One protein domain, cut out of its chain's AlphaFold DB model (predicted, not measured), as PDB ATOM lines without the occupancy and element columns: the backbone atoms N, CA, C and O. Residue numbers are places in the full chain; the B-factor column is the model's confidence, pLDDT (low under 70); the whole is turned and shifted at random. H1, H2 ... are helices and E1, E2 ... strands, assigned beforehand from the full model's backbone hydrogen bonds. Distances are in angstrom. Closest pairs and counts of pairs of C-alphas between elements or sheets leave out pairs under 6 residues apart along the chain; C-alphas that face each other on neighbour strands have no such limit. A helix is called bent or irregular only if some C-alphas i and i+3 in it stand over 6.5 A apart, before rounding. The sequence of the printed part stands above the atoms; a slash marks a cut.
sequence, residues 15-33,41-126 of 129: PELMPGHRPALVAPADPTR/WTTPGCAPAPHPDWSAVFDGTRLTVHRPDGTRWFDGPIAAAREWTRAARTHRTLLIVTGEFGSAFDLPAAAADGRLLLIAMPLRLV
ATOM      1  N   PRO A  15      -3.468  33.020  46.698       96.94
ATOM      2  CA  PRO A  15      -4.035  34.086  47.505       96.94
ATOM      3  C   PRO A  15      -4.353  35.301  46.631       96.94
ATOM      4  O   PRO A  15      -3.542  35.707  45.807       96.94
ATOM      5  N   GLU A  16      -5.510  35.910  46.867       96.25
ATOM      6  CA  GLU A  16      -5.973  37.110  46.170       96.25
ATOM      7  C   GLU A  16      -6.581  38.094  47.180       96.25
ATOM      8  O   GLU A  16      -7.076  37.688  48.240       96.25
ATOM      9  N   LEU A  17      -6.553  39.391  46.873       95.69
ATOM     10  CA  LEU A  17      -7.243  40.415  47.657       95.69
ATOM     11  C   LEU A  17      -8.488  40.886  46.911       95.69
ATOM     12  O   LEU A  17      -8.416  41.521  45.865       95.69
ATOM     13  N   MET A  18      -9.650  40.600  47.485       91.25
ATOM     14  CA  MET A  18     -10.930  41.055  46.948       91.25
ATOM     15  C   MET A  18     -11.176  42.535  47.275       91.25
ATOM     16  O   MET A  18     -10.575  43.070  48.222       91.25
ATOM     17  N   PRO A  19     -12.118  43.196  46.572       86.31
ATOM     18  CA  PRO A  19     -12.575  44.533  46.934       86.31
ATOM     19  C   PRO A  19     -12.894  44.655  48.433       86.31
ATOM     20  O   PRO A  19     -13.491  43.765  49.044       86.31
ATOM     21  N   GLY A  20     -12.465  45.763  49.040       86.62
ATOM     22  CA  GLY A  20     -12.548  45.961  50.491       86.62
ATOM     23  C   GLY A  20     -11.443  45.260  51.293       86.62
ATOM     24  O   GLY A  20     -11.625  45.057  52.490       86.62
ATOM     25  N   HIS A  21     -10.324  44.904  50.651       92.19
ATOM     26  CA  HIS A  21      -9.159  44.239  51.256       92.19
ATOM     27  C   HIS A  21      -9.475  42.887  51.909       92.19
ATOM     28  O   HIS A  21      -8.798  42.472  52.847       92.19
ATOM     29  N   ARG A  22     -10.491  42.172  51.418       92.44
ATOM     30  CA  ARG A  22     -10.847  40.864  51.979       92.44
ATOM     31  C   ARG A  22      -9.904  39.791  51.431       92.44
ATOM     32  O   ARG A  22      -9.777  39.681  50.211       92.44
ATOM     33  N   PRO A  23      -9.266  38.984  52.292       96.81
ATOM     34  CA  PRO A  23      -8.387  37.922  51.834       96.81
ATOM     35  C   PRO A  23      -9.224  36.792  51.231       96.81
ATOM     36  O   PRO A  23     -10.180  36.305  51.846       96.81
ATOM     37  N   ALA A  24      -8.847  36.371  50.031       97.06
ATOM     38  CA  ALA A  24      -9.435  35.232  49.355       97.06
ATOM     39  C   ALA A  24      -8.377  34.196  48.979       97.06
ATOM     40  O   ALA A  24      -7.207  34.524  48.776       97.06
ATOM     41  N   LEU A  25      -8.814  32.946  48.876       97.62
ATOM     42  CA  LEU A  25      -8.116  31.879  48.181       97.62
ATOM     43  C   LEU A  25      -8.895  31.572  46.902       97.62
ATOM     44  O   LEU A  25     -10.044  31.130  46.968       97.62
ATOM     45  N   VAL A  26      -8.277  31.795  45.749       97.19
ATOM     46  CA  VAL A  26      -8.847  31.397  44.464       97.19
ATOM     47  C   VAL A  26      -8.314  30.015  44.123       97.19
ATOM     48  O   VAL A  26      -7.106  29.790  44.106       97.19
ATOM     49  N   ALA A  27      -9.218  29.071  43.898       96.25
ATOM     50  CA  ALA A  27      -8.901  27.668  43.700       96.25
ATOM     51  C   ALA A  27      -9.640  27.132  42.467       96.25
ATOM     52  O   ALA A  27     -10.856  26.932  42.538       96.25
ATOM     53  N   PRO A  28      -8.927  26.851  41.364       95.19
ATOM     54  CA  PRO A  28      -9.474  26.115  40.228       95.19
ATOM     55  C   PRO A  28     -10.131  24.801  40.650       95.19
ATOM     56  O   PRO A  28      -9.715  24.183  41.647       95.19
ATOM     57  N   ALA A  29     -11.129  24.372  39.875       91.44
ATOM     58  CA  ALA A  29     -11.788  23.087  40.077       91.44
ATOM     59  C   ALA A  29     -10.767  21.943  40.062       91.44
ATOM     60  O   ALA A  29      -9.894  21.860  39.198       91.44
ATOM     61  N   ASP A  30     -10.886  21.051  41.040       90.94
ATOM     62  CA  ASP A  30      -9.968  19.935  41.226       90.94
ATOM     63  C   ASP A  30     -10.714  18.762  41.878       90.94
ATOM     64  O   ASP A  30     -11.372  18.965  42.905       90.94
ATOM     65  N   PRO A  31     -10.617  17.534  41.331       89.69
ATOM     66  CA  PRO A  31     -11.274  16.356  41.897       89.69
ATOM     67  C   PRO A  31     -10.893  16.055  43.352       89.69
ATOM     68  O   PRO A  31     -11.667  15.429  44.070       89.69
ATOM     69  N   THR A  32      -9.720  16.505  43.807       90.50
ATOM     70  CA  THR A  32      -9.276  16.365  45.203       90.50
ATOM     71  C   THR A  32      -9.962  17.352  46.152       90.50
ATOM     72  O   THR A  32      -9.953  17.146  47.364       90.50
ATOM     73  N   ARG A  33     -10.602  18.401  45.619       92.06
ATOM     74  CA  ARG A  33     -11.302  19.454  46.372       92.06
ATOM     75  C   ARG A  33     -12.757  19.592  45.915       92.06
ATOM     76  O   ARG A  33     -13.174  20.677  45.506       92.06
ATOM     77  N   TRP A  41     -22.035  26.343  49.757       93.50
ATOM     78  CA  TRP A  41     -21.522  27.182  48.671       93.50
ATOM     79  C   TRP A  41     -22.622  28.056  48.071       93.50
ATOM     80  O   TRP A  41     -23.775  27.644  47.952       93.50
ATOM     81  N   THR A  42     -22.249  29.258  47.647       92.62
ATOM     82  CA  THR A  42     -23.174  30.250  47.089       92.62
ATOM     83  C   THR A  42     -22.683  30.758  45.741       92.62
ATOM     84  O   THR A  42     -21.481  30.794  45.486       92.62
ATOM     85  N   THR A  43     -23.599  31.160  44.865       89.75
ATOM     86  CA  THR A  43     -23.248  31.866  43.629       89.75
ATOM     87  C   THR A  43     -22.952  33.345  43.920       89.75
ATOM     88  O   THR A  43     -23.505  33.903  44.874       89.75
ATOM     89  N   PRO A  44     -22.127  34.020  43.102       82.69
ATOM     90  CA  PRO A  44     -21.917  35.460  43.195       82.69
ATOM     91  C   PRO A  44     -23.236  36.241  43.128       82.69
ATOM     92  O   PRO A  44     -24.118  35.930  42.333       82.69
ATOM     93  N   GLY A  45     -23.360  37.272  43.960       74.75
ATOM     94  CA  GLY A  45     -24.536  38.151  43.997       74.75
ATOM     95  C   GLY A  45     -24.591  39.001  45.263       74.75
ATOM     96  O   GLY A  45     -25.003  40.155  45.228       74.75
ATOM     97  N   CYS A  46     -24.081  38.461  46.370       70.00
ATOM     98  CA  CYS A  46     -23.784  39.195  47.595       70.00
ATOM     99  C   CYS A  46     -22.530  38.599  48.251       70.00
ATOM    100  O   CYS A  46     -22.145  37.470  47.946       70.00
ATOM    101  N   ALA A  47     -21.878  39.348  49.141       73.06
ATOM    102  CA  ALA A  47     -20.785  38.803  49.937       73.06
ATOM    103  C   ALA A  47     -21.339  37.709  50.871       73.06
ATOM    104  O   ALA A  47     -22.228  38.016  51.672       73.06
ATOM    105  N   PRO A  48     -20.846  36.457  50.801       84.50
ATOM    106  CA  PRO A  48     -21.345  35.403  51.672       84.50
ATOM    107  C   PRO A  48     -21.020  35.731  53.131       84.50
ATOM    108  O   PRO A  48     -19.911  36.164  53.459       84.50
ATOM    109  N   ALA A  49     -21.990  35.508  54.016       87.94
ATOM    110  CA  ALA A  49     -21.724  35.495  55.447       87.94
ATOM    111  C   ALA A  49     -20.783  34.319  55.780       87.94
ATOM    112  O   ALA A  49     -20.852  33.284  55.111       87.94
ATOM    113  N   PRO A  50     -19.907  34.442  56.793       90.81
ATOM    114  CA  PRO A  50     -19.067  33.329  57.211       90.81
ATOM    115  C   PRO A  50     -19.909  32.119  57.628       90.81
ATOM    116  O   PRO A  50     -20.744  32.223  58.526       90.81
ATOM    117  N   HIS A  51     -19.664  30.972  57.000       93.12
ATOM    118  CA  HIS A  51     -20.275  29.709  57.381       93.12
ATOM    119  C   HIS A  51     -19.658  29.238  58.709       93.12
ATOM    120  O   HIS A  51     -18.435  29.084  58.774       93.12
ATOM    121  N   PRO A  52     -20.457  29.009  59.770       89.12
ATOM    122  CA  PRO A  52     -19.933  28.758  61.116       89.12
ATOM    123  C   PRO A  52     -19.194  27.421  61.242       89.12
ATOM    124  O   PRO A  52     -18.233  27.331  62.002       89.12
ATOM    125  N   ASP A  53     -19.612  26.413  60.470       94.56
ATOM    126  CA  ASP A  53     -19.031  25.063  60.535       94.56
ATOM    127  C   ASP A  53     -17.825  24.856  59.606       94.56
ATOM    128  O   ASP A  53     -17.115  23.860  59.715       94.56
ATOM    129  N   TRP A  54     -17.556  25.801  58.700       97.38
ATOM    130  CA  TRP A  54     -16.292  25.816  57.967       97.38
ATOM    131  C   TRP A  54     -15.221  26.495  58.809       97.38
ATOM    132  O   TRP A  54     -15.495  27.425  59.567       97.38
ATOM    133  N   SER A  55     -13.967  26.082  58.651       97.69
ATOM    134  CA  SER A  55     -12.866  26.759  59.336       97.69
ATOM    135  C   SER A  55     -11.579  26.738  58.533       97.69
ATOM    136  O   SER A  55     -11.264  25.769  57.845       97.69
ATOM    137  N   ALA A  56     -10.808  27.814  58.656       98.19
ATOM    138  CA  ALA A  56      -9.482  27.925  58.078       98.19
ATOM    139  C   ALA A  56      -8.438  28.227  59.159       98.19
ATOM    140  O   ALA A  56      -8.694  28.990  60.094       98.19
ATOM    141  N   VAL A  57      -7.249  27.647  59.013       97.81
ATOM    142  CA  VAL A  57      -6.080  27.900  59.863       97.81
ATOM    143  C   VAL A  57      -4.903  28.263  58.973       97.81
ATOM    144  O   VAL A  57      -4.583  27.514  58.051       97.81
ATOM    145  N   PHE A  58      -4.266  29.397  59.252       96.75
ATOM    146  CA  PHE A  58      -3.082  29.863  58.536       96.75
ATOM    147  C   PHE A  58      -1.938  30.142  59.513       96.75
ATOM    148  O   PHE A  58      -2.124  30.888  60.475       96.75
ATOM    149  N   ASP A  59      -0.771  29.557  59.245       94.31
ATOM    150  CA  ASP A  59       0.437  29.688  60.082       94.31
ATOM    151  C   ASP A  59       1.447  30.729  59.564       94.31
ATOM    152  O   ASP A  59       2.533  30.895  60.110       94.31
ATOM    153  N   GLY A  60       1.102  31.448  58.491       90.88
ATOM    154  CA  GLY A  60       2.011  32.362  57.796       90.88
ATOM    155  C   GLY A  60       2.596  31.789  56.504       90.88
ATOM    156  O   GLY A  60       3.006  32.567  55.644       90.88
ATOM    157  N   THR A  61       2.575  30.467  56.324       91.56
ATOM    158  CA  THR A  61       3.105  29.783  55.131       91.56
ATOM    159  C   THR A  61       2.140  28.759  54.541       91.56
ATOM    160  O   THR A  61       2.051  28.613  53.321       91.56
ATOM    161  N   ARG A  62       1.382  28.070  55.393       95.44
ATOM    162  CA  ARG A  62       0.488  26.973  55.048       95.44
ATOM    163  C   ARG A  62      -0.922  27.294  55.500       95.44
ATOM    164  O   ARG A  62      -1.147  27.790  56.603       95.44
ATOM    165  N   LEU A  63      -1.875  26.999  54.628       97.81
ATOM    166  CA  LEU A  63      -3.296  27.155  54.887       97.81
ATOM    167  C   LEU A  63      -3.946  25.771  54.922       97.81
ATOM    168  O   LEU A  63      -3.805  24.985  53.986       97.81
ATOM    169  N   THR A  64      -4.687  25.504  55.994       98.00
ATOM    170  CA  THR A  64      -5.564  24.336  56.107       98.00
ATOM    171  C   THR A  64      -7.011  24.807  56.163       98.00
ATOM    172  O   THR A  64      -7.340  25.675  56.969       98.00
ATOM    173  N   VAL A  65      -7.877  24.225  55.339       98.12
ATOM    174  CA  VAL A  65      -9.318  24.497  55.299       98.12
ATOM    175  C   VAL A  65     -10.074  23.216  55.615       98.12
ATOM    176  O   VAL A  65      -9.859  22.197  54.956       98.12
ATOM    177  N   HIS A  66     -10.985  23.280  56.580       97.81
ATOM    178  CA  HIS A  66     -11.840  22.172  56.989       97.81
ATOM    179  C   HIS A  66     -13.292  22.431  56.603       97.81
ATOM    180  O   HIS A  66     -13.806  23.544  56.753       97.81
ATOM    181  N   ARG A  67     -13.934  21.363  56.138       95.62
ATOM    182  CA  ARG A  67     -15.372  21.279  55.903       95.62
ATOM    183  C   ARG A  67     -16.145  21.169  57.227       95.62
ATOM    184  O   ARG A  67     -15.536  20.839  58.248       95.62
ATOM    185  N   PRO A  68     -17.484  21.300  57.190       94.56
ATOM    186  CA  PRO A  68     -18.356  21.034  58.335       94.56
ATOM    187  C   PRO A  68     -18.214  19.618  58.905       94.56
ATOM    188  O   PRO A  68     -18.337  19.419  60.108       94.56
ATOM    189  N   ASP A  69     -17.900  18.632  58.056       92.12
ATOM    190  CA  ASP A  69     -17.653  17.242  58.471       92.12
ATOM    191  C   ASP A  69     -16.261  17.019  59.107       92.12
ATOM    192  O   ASP A  69     -15.905  15.894  59.455       92.12
ATOM    193  N   GLY A  70     -15.458  18.080  59.253       91.56
ATOM    194  CA  GLY A  70     -14.107  18.046  59.815       91.56
ATOM    195  C   GLY A  70     -13.022  17.575  58.843       91.56
ATOM    196  O   GLY A  70     -11.835  17.658  59.168       91.56
ATOM    197  N   THR A  71     -13.375  17.114  57.640       94.94
ATOM    198  CA  THR A  71     -12.385  16.710  56.634       94.94
ATOM    199  C   THR A  71     -11.699  17.924  56.008       94.94
ATOM    200  O   THR A  71     -12.266  19.016  55.911       94.94
ATOM    201  N   ARG A  72     -10.449  17.750  55.561       96.31
ATOM    202  CA  ARG A  72      -9.699  18.818  54.890       96.31
ATOM    203  C   ARG A  72     -10.217  19.003  53.466       96.31
ATOM    204  O   ARG A  72     -10.186  18.076  52.662       96.31
ATOM    205  N   TRP A  73     -10.668  20.213  53.153       96.44
ATOM    206  CA  TRP A  73     -10.946  20.638  51.781       96.44
ATOM    207  C   TRP A  73      -9.674  21.125  51.083       96.44
ATOM    208  O   TRP A  73      -9.479  20.850  49.906       96.44
ATOM    209  N   PHE A  74      -8.787  21.809  51.805       97.00
ATOM    210  CA  PHE A  74      -7.479  22.226  51.304       97.00
ATOM    211  C   PHE A  74      -6.438  22.112  52.410       97.00
ATOM    212  O   PHE A  74      -6.724  22.379  53.576       97.00
ATOM    213  N   ASP A  75      -5.230  21.721  52.029       96.31
ATOM    214  CA  ASP A  75      -4.079  21.660  52.913       96.31
ATOM    215  C   ASP A  75      -2.816  21.836  52.073       96.31
ATOM    216  O   ASP A  75      -2.428  20.945  51.314       96.31
ATOM    217  N   GLY A  76      -2.192  23.005  52.174       95.44
ATOM    218  CA  GLY A  76      -1.006  23.279  51.382       95.44
ATOM    219  C   GLY A  76      -0.390  24.650  51.621       95.44
ATOM    220  O   GLY A  76      -0.991  25.511  52.272       95.44
ATOM    221  N   PRO A  77       0.839  24.850  51.116       95.06
ATOM    222  CA  PRO A  77       1.487  26.149  51.152       95.06
ATOM    223  C   PRO A  77       0.706  27.154  50.301       95.06
ATOM    224  O   PRO A  77       0.174  26.802  49.247       95.06
ATOM    225  N   ILE A  78       0.678  28.411  50.739       93.44
ATOM    226  CA  ILE A  78       0.169  29.528  49.941       93.44
ATOM    227  C   ILE A  78       1.228  30.624  49.867       93.44
ATOM    228  O   ILE A  78       1.830  31.001  50.869       93.44
ATOM    229  N   ALA A  79       1.450  31.164  48.669       91.06
ATOM    230  CA  ALA A  79       2.377  32.271  48.444       91.06
ATOM    231  C   ALA A  79       1.750  33.614  48.872       91.06
ATOM    232  O   ALA A  79       1.558  34.517  48.061       91.06
ATOM    233  N   ALA A  80       1.346  33.722  50.141       91.88
ATOM    234  CA  ALA A  80       0.643  34.887  50.664       91.88
ATOM    235  C   ALA A  80       1.579  36.095  50.792       91.88
ATOM    236  O   ALA A  80       2.500  36.114  51.610       91.88
ATOM    237  N   ALA A  81       1.305  37.141  50.013       93.12
ATOM    238  CA  ALA A  81       1.985  38.418  50.163       93.12
ATOM    239  C   ALA A  81       1.687  39.053  51.534       93.12
ATOM    240  O   ALA A  81       0.658  38.798  52.167       93.12
ATOM    241  N   ARG A  82       2.568  39.957  51.981       94.50
ATOM    242  CA  ARG A  82       2.436  40.669  53.266       94.50
ATOM    243  C   ARG A  82       1.072  41.343  53.439       94.50
ATOM    244  O   ARG A  82       0.531  41.357  54.544       94.50
ATOM    245  N   GLU A  83       0.528  41.906  52.365       95.69
ATOM    246  CA  GLU A  83      -0.770  42.586  52.369       95.69
ATOM    247  C   GLU A  83      -1.924  41.610  52.586       95.69
ATOM    248  O   GLU A  83      -2.793  41.876  53.415       95.69
ATOM    249  N   TRP A  84      -1.876  40.441  51.948       96.69
ATOM    250  CA  TRP A  84      -2.834  39.365  52.184       96.69
ATOM    251  C   TRP A  84      -2.788  38.894  53.640       96.69
ATOM    252  O   TRP A  84      -3.817  38.812  54.307       96.69
ATOM    253  N   THR A  85      -1.590  38.687  54.188       95.19
ATOM    254  CA  THR A  85      -1.418  38.294  55.597       95.19
ATOM    255  C   THR A  85      -1.921  39.371  56.561       95.19
ATOM    256  O   THR A  85      -2.507  39.064  57.603       95.19
ATOM    257  N   ARG A  86      -1.741  40.654  56.226       95.56
ATOM    258  CA  ARG A  86      -2.306  41.768  57.000       95.56
ATOM    259  C   ARG A  86      -3.834  41.761  56.939       95.56
ATOM    260  O   ARG A  86      -4.467  41.873  57.985       95.56
ATOM    261  N   ALA A  87      -4.413  41.573  55.758       96.12
ATOM    262  CA  ALA A  87      -5.853  41.444  55.576       96.12
ATOM    263  C   ALA A  87      -6.427  40.256  56.366       96.12
ATOM    264  O   ALA A  87      -7.411  40.414  57.083       96.12
ATOM    265  N   ALA A  88      -5.768  39.096  56.337       95.38
ATOM    266  CA  ALA A  88      -6.117  37.930  57.150       95.38
ATOM    267  C   ALA A  88      -6.151  38.249  58.654       95.38
ATOM    268  O   ALA A  88      -7.094  37.864  59.350       95.38
ATOM    269  N   ARG A  89      -5.170  39.014  59.154       94.69
ATOM    270  CA  ARG A  89      -5.128  39.483  60.554       94.69
ATOM    271  C   ARG A  89      -6.273  40.420  60.897       94.69
ATOM    272  O   ARG A  89      -6.846  40.283  61.977       94.69
ATOM    273  N   THR A  90      -6.582  41.348  59.999       95.50
ATOM    274  CA  THR A  90      -7.628  42.355  60.189       95.50
ATOM    275  C   THR A  90      -9.023  41.746  60.127       95.50
ATOM    276  O   THR A  90      -9.842  42.020  60.997       95.50
ATOM    277  N   HIS A  91      -9.299  40.915  59.122       94.25
ATOM    278  CA  HIS A  91     -10.651  40.432  58.855       94.25
ATOM    279  C   HIS A  91     -11.005  39.160  59.620       94.25
ATOM    280  O   HIS A  91     -12.178  38.966  59.923       94.25
ATOM    281  N   ARG A  92     -10.030  38.288  59.925       95.81
ATOM    282  CA  ARG A  92     -10.270  36.974  60.563       95.81
ATOM    283  C   ARG A  92     -11.323  36.122  59.843       95.81
ATOM    284  O   ARG A  92     -11.937  35.234  60.430       95.81
ATOM    285  N   THR A  93     -11.490  36.362  58.549       96.31
ATOM    286  CA  THR A  93     -12.366  35.617  57.648       96.31
ATOM    287  C   THR A  93     -11.609  35.331  56.367       96.31
ATOM    288  O   THR A  93     -10.915  36.224  55.882       96.31
ATOM    289  N   LEU A  94     -11.783  34.143  55.803       97.44
ATOM    290  CA  LEU A  94     -11.281  33.775  54.483       97.44
ATOM    291  C   LEU A  94     -12.462  33.612  53.526       97.44
ATOM    292  O   LEU A  94     -13.437  32.949  53.878       97.44
ATOM    293  N   LEU A  95     -12.360  34.184  52.326       97.12
ATOM    294  CA  LEU A  95     -13.224  33.834  51.199       97.12
ATOM    295  C   LEU A  95     -12.540  32.751  50.358       97.12
ATOM    296  O   LEU A  95     -11.351  32.853  50.073       97.12
ATOM    297  N   ILE A  96     -13.280  31.747  49.909       97.00
ATOM    298  CA  ILE A  96     -12.827  30.843  48.853       97.00
ATOM    299  C   ILE A  96     -13.645  31.115  47.603       97.00
ATOM    300  O   ILE A  96     -14.872  31.192  47.668       97.00
ATOM    301  N   VAL A  97     -12.944  31.257  46.482       96.19
ATOM    302  CA  VAL A  97     -13.521  31.390  45.145       96.19
ATOM    303  C   VAL A  97     -13.107  30.169  44.340       96.19
ATOM    304  O   VAL A  97     -11.918  29.916  44.149       96.19
ATOM    305  N   THR A  98     -14.079  29.402  43.871       95.81
ATOM    306  CA  THR A  98     -13.854  28.237  43.010       95.81
ATOM    307  C   THR A  98     -14.901  28.192  41.904       95.81
ATOM    308  O   THR A  98     -15.746  29.078  41.827       95.81
ATOM    309  N   GLY A  99     -14.819  27.221  41.004       93.38
ATOM    310  CA  GLY A  99     -15.698  27.120  39.846       93.38
ATOM    311  C   GLY A  99     -15.021  26.426  38.675       93.38
ATOM    312  O   GLY A  99     -13.864  26.014  38.762       93.38
ATOM    313  N   GLU A 100     -15.750  26.310  37.571       91.88
ATOM    314  CA  GLU A 100     -15.270  25.680  36.337       91.88
ATOM    315  C   GLU A 100     -14.277  26.590  35.591       91.88
ATOM    316  O   GLU A 100     -14.606  27.228  34.592       91.88
ATOM    317  N   PHE A 101     -13.050  26.663  36.104       93.44
ATOM    318  CA  PHE A 101     -11.905  27.326  35.481       93.44
ATOM    319  C   PHE A 101     -10.606  26.579  35.807       93.44
ATOM    320  O   PHE A 101     -10.516  25.910  36.839       93.44
ATOM    321  N   GLY A 102      -9.605  26.679  34.923       90.56
ATOM    322  CA  GLY A 102      -8.326  25.967  35.051       90.56
ATOM    323  C   GLY A 102      -7.146  26.846  35.473       90.56
ATOM    324  O   GLY A 102      -6.175  26.337  36.035       90.56
ATOM    325  N   SER A 103      -7.217  28.156  35.226       91.19
ATOM    326  CA  SER A 103      -6.138  29.110  35.491       91.19
ATOM    327  C   SER A 103      -6.657  30.495  35.889       91.19
ATOM    328  O   SER A 103      -7.852  30.781  35.799       91.19
ATOM    329  N   ALA A 104      -5.749  31.387  36.299       90.62
ATOM    330  CA  ALA A 104      -6.085  32.783  36.586       90.62
ATOM    331  C   ALA A 104      -6.612  33.545  35.354       90.62
ATOM    332  O   ALA A 104      -7.400  34.474  35.505       90.62
ATOM    333  N   PHE A 105      -6.220  33.139  34.140       91.88
ATOM    334  CA  PHE A 105      -6.669  33.771  32.894       91.88
ATOM    335  C   PHE A 105      -8.118  33.421  32.538       91.88
ATOM    336  O   PHE A 105      -8.793  34.207  31.881       91.88
ATOM    337  N   ASP A 106      -8.605  32.276  33.014       93.19
ATOM    338  CA  ASP A 106      -9.973  31.805  32.771       93.19
ATOM    339  C   ASP A 106     -10.965  32.369  33.798       93.19
ATOM    340  O   ASP A 106     -12.175  32.380  33.567       93.19
ATOM    341  N   LEU A 107     -10.460  32.854  34.940       91.88
ATOM    342  CA  LEU A 107     -11.270  33.360  36.045       91.88
ATOM    343  C   LEU A 107     -12.254  34.469  35.615       91.88
ATOM    344  O   LEU A 107     -13.422  34.371  35.996       91.88
ATOM    345  N   PRO A 108     -11.865  35.491  34.819       93.00
ATOM    346  CA  PRO A 108     -12.807  36.523  34.382       93.00
ATOM    347  C   PRO A 108     -13.946  35.970  33.519       93.00
ATOM    348  O   PRO A 108     -15.091  36.386  33.682       93.00
ATOM    349  N   ALA A 109     -13.651  35.011  32.635       93.94
ATOM    350  CA  ALA A 109     -14.667  34.371  31.802       93.94
ATOM    351  C   ALA A 109     -15.623  33.526  32.655       93.94
ATOM    352  O   ALA A 109     -16.838  33.660  32.539       93.94
ATOM    353  N   ALA A 110     -15.094  32.737  33.595       93.81
ATOM    354  CA  ALA A 110     -15.912  31.970  34.533       93.81
ATOM    355  C   ALA A 110     -16.791  32.866  35.426       93.81
ATOM    356  O   ALA A 110     -17.920  32.494  35.748       93.81
ATOM    357  N   ALA A 111     -16.301  34.053  35.800       92.75
ATOM    358  CA  ALA A 111     -17.083  35.058  36.515       92.75
ATOM    359  C   ALA A 111     -18.237  35.602  35.664       92.75
ATOM    360  O   ALA A 111     -19.372  35.638  36.137       92.75
ATOM    361  N   ALA A 112     -17.956  35.994  34.417       93.25
ATOM    362  CA  ALA A 112     -18.959  36.511  33.487       93.25
ATOM    363  C   ALA A 112     -20.047  35.472  33.171       93.25
ATOM    364  O   ALA A 112     -21.225  35.816  33.095       93.25
ATOM    365  N   ASP A 113     -19.659  34.200  33.076       94.44
ATOM    366  CA  ASP A 113     -20.559  33.077  32.811       94.44
ATOM    367  C   ASP A 113     -21.313  32.586  34.065       94.44
ATOM    368  O   ASP A 113     -22.063  31.611  33.994       94.44
ATOM    369  N   GLY A 114     -21.108  33.215  35.230       92.50
ATOM    370  CA  GLY A 114     -21.782  32.842  36.477       92.50
ATOM    371  C   GLY A 114     -21.375  31.469  37.028       92.50
ATOM    372  O   GLY A 114     -22.118  30.880  37.808       92.50
ATOM    373  N   ARG A 115     -20.200  30.952  36.645       93.69
ATOM    374  CA  ARG A 115     -19.709  29.612  37.029       93.69
ATOM    375  C   ARG A 115     -18.914  29.590  38.332       93.69
ATOM    376  O   ARG A 115     -18.355  28.556  38.695       93.69
ATOM    377  N   LEU A 116     -18.812  30.729  39.014       94.81
ATOM    378  CA  LEU A 116     -18.106  30.814  40.284       94.81
ATOM    379  C   LEU A 116     -18.989  30.374  41.447       94.81
ATOM    380  O   LEU A 116     -20.199  30.586  41.465       94.81
ATOM    381  N   LEU A 117     -18.336  29.807  42.448       95.31
ATOM    382  CA  LEU A 117     -18.895  29.411  43.723       95.31
ATOM    383  C   LEU A 117     -18.044  30.025  44.829       95.31
ATOM    384  O   LEU A 117     -16.811  30.037  44.771       95.31
ATOM    385  N   LEU A 118     -18.733  30.550  45.831       95.38
ATOM    386  CA  LEU A 118     -18.168  31.325  46.918       95.38
ATOM    387  C   LEU A 118     -18.544  30.702  48.253       95.38
ATOM    388  O   LEU A 118     -19.695  30.311  48.471       95.38
ATOM    389  N   ILE A 119     -17.592  30.702  49.176       95.81
ATOM    390  CA  ILE A 119     -17.866  30.443  50.585       95.81
ATOM    391  C   ILE A 119     -16.945  31.286  51.459       95.81
ATOM    392  O   ILE A 119     -15.753  31.415  51.186       95.81
ATOM    393  N   ALA A 120     -17.502  31.888  52.506       95.94
ATOM    394  CA  ALA A 120     -16.731  32.579  53.528       95.94
ATOM    395  C   ALA A 120     -16.675  31.726  54.794       95.94
ATOM    396  O   ALA A 120     -17.619  31.008  55.104       95.94
ATOM    397  N   MET A 121     -15.590  31.834  55.553       97.25
ATOM    398  CA  MET A 121     -15.424  31.115  56.817       97.25
ATOM    399  C   MET A 121     -14.537  31.882  57.797       97.25
ATOM    400  O   MET A 121     -13.729  32.715  57.368       97.25
ATOM    401  N   PRO A 122     -14.631  31.595  59.104       97.31
ATOM    402  CA  PRO A 122     -13.656  32.050  60.084       97.31
ATOM    403  C   PRO A 122     -12.231  31.597  59.737       97.31
ATOM    404  O   PRO A 122     -11.983  30.427  59.439       97.31
ATOM    405  N   LEU A 123     -11.283  32.530  59.833       97.25
ATOM    406  CA  LEU A 123      -9.853  32.287  59.669       97.25
ATOM    407  C   LEU A 123      -9.133  32.502  60.999       97.25
ATOM    408  O   LEU A 123      -9.075  33.615  61.533       97.25
ATOM    409  N   ARG A 124      -8.535  31.430  61.512       96.50
ATOM    410  CA  ARG A 124      -7.636  31.474  62.662       96.50
ATOM    411  C   ARG A 124      -6.203  31.625  62.180       96.50
ATOM    412  O   ARG A 124      -5.773  30.963  61.240       96.50
ATOM    413  N   LEU A 125      -5.475  32.507  62.850       94.06
ATOM    414  CA  LEU A 125      -4.043  32.659  62.656       94.06
ATOM    415  C   LEU A 125      -3.356  31.995  63.827       94.06
ATOM    416  O   LEU A 125      -3.727  32.268  64.971       94.06
ATOM    417  N   VAL A 126      -2.395  31.144  63.518       92.38
ATOM    418  CA  VAL A 126      -1.509  30.535  64.501       92.38
ATOM    419  C   VAL A 126      -0.107  31.045  64.228       92.38
ATOM    420  O   VAL A 126       0.236  31.331  63.080       92.38
TER     421      VAL A 126
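This is residues 15 to 33 and 41 to 126 of the 129 residues of an uncharacterized protein of Streptomyces sp. TLI_171 (UniProt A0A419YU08). One strongly twisted sheet of seven strands is bent back on itself into two leaves, E1 E2 E6 and E3 E4 E5, with the long strand E7 as the hinge, and it curls like part of a barrel. H1 packs on the sheet beside E2 and E1, and H2 packs where E6 ends and E7 begins. The printed part has 105 residues with two named helices and seven named strands, in the order E1 E2 E3 E4 E5 H1 E6 H2 E7. The sheet's order is E1 E2 E6 E7 E3 E4 E5, mixed, and the class is mixed, helices and strands. The whole is compact, with a radius of gyration of the C-alphas of 12.9 A and spans of 37 by 31 by 25 A.

E1, residues 15 to 18, begins at C-alpha 15, (-4.035, 34.086, 47.505). E2 is residues 22 to 26, E3 residues 55 to 58, E4 residues 62 to 66 and E5 residues 72 to 77, 13.9 A long. H1, residues 82 to 91, is 14.2 A long and begins at C-alpha 82, (2.436, 40.669, 53.266). E6, residues 93 to 99, is 20.0 A long. H2 is residues 107 to 112. E7, residues 116 to 125, is 26.5 A long and ends at C-alpha 125, (-4.043, 32.659, 62.656).

The edge strand E1 forms a hairpin with E2, antiparallel, with N 16 and O 24 2.9 A apart. E2 and E6 are parallel, with N 25 and O 95 2.8 A apart. E6 and E7 are antiparallel, with N 96 and O 119 2.8 A apart. E7 bends by 58 degrees at residue 122; it pairs with E6 over residues 116 to 122 and with E3 over residues 123 to 125. E7 and E3 are parallel, with N 124 and O 56 2.8 A apart. E3, E4 and E5 form a meander, each strand the antiparallel neighbour of the one before; N 57 and O 64 are 2.8 A apart, and so are N 65 and O 74. H1 is on the sheet; its closest C-alphas to E2 are those of Ala 87 and Pro 23, 5.7 A apart. H2 is on the sheet at a height of 9.0 A over it. The closest C-alphas of H2 and E7 are those of Ala 110 and Leu 116, 6.3 A apart. H1 and H2 are apart. In both helices every O i to N i+4 pair is within hydrogen-bond range.

The C-alphas farthest apart, those of Asp 113 and Val 126, are 37.1 A apart. Residues 34 to 40 are not printed, and C-alphas 33 and 41 are 13.0 A apart across this cut. Of the links that are printed whole, none is long. Residues 41 to 54 hold no named element. The mean pLDDT of the printed part is 93.4, and no printed residue is under 70.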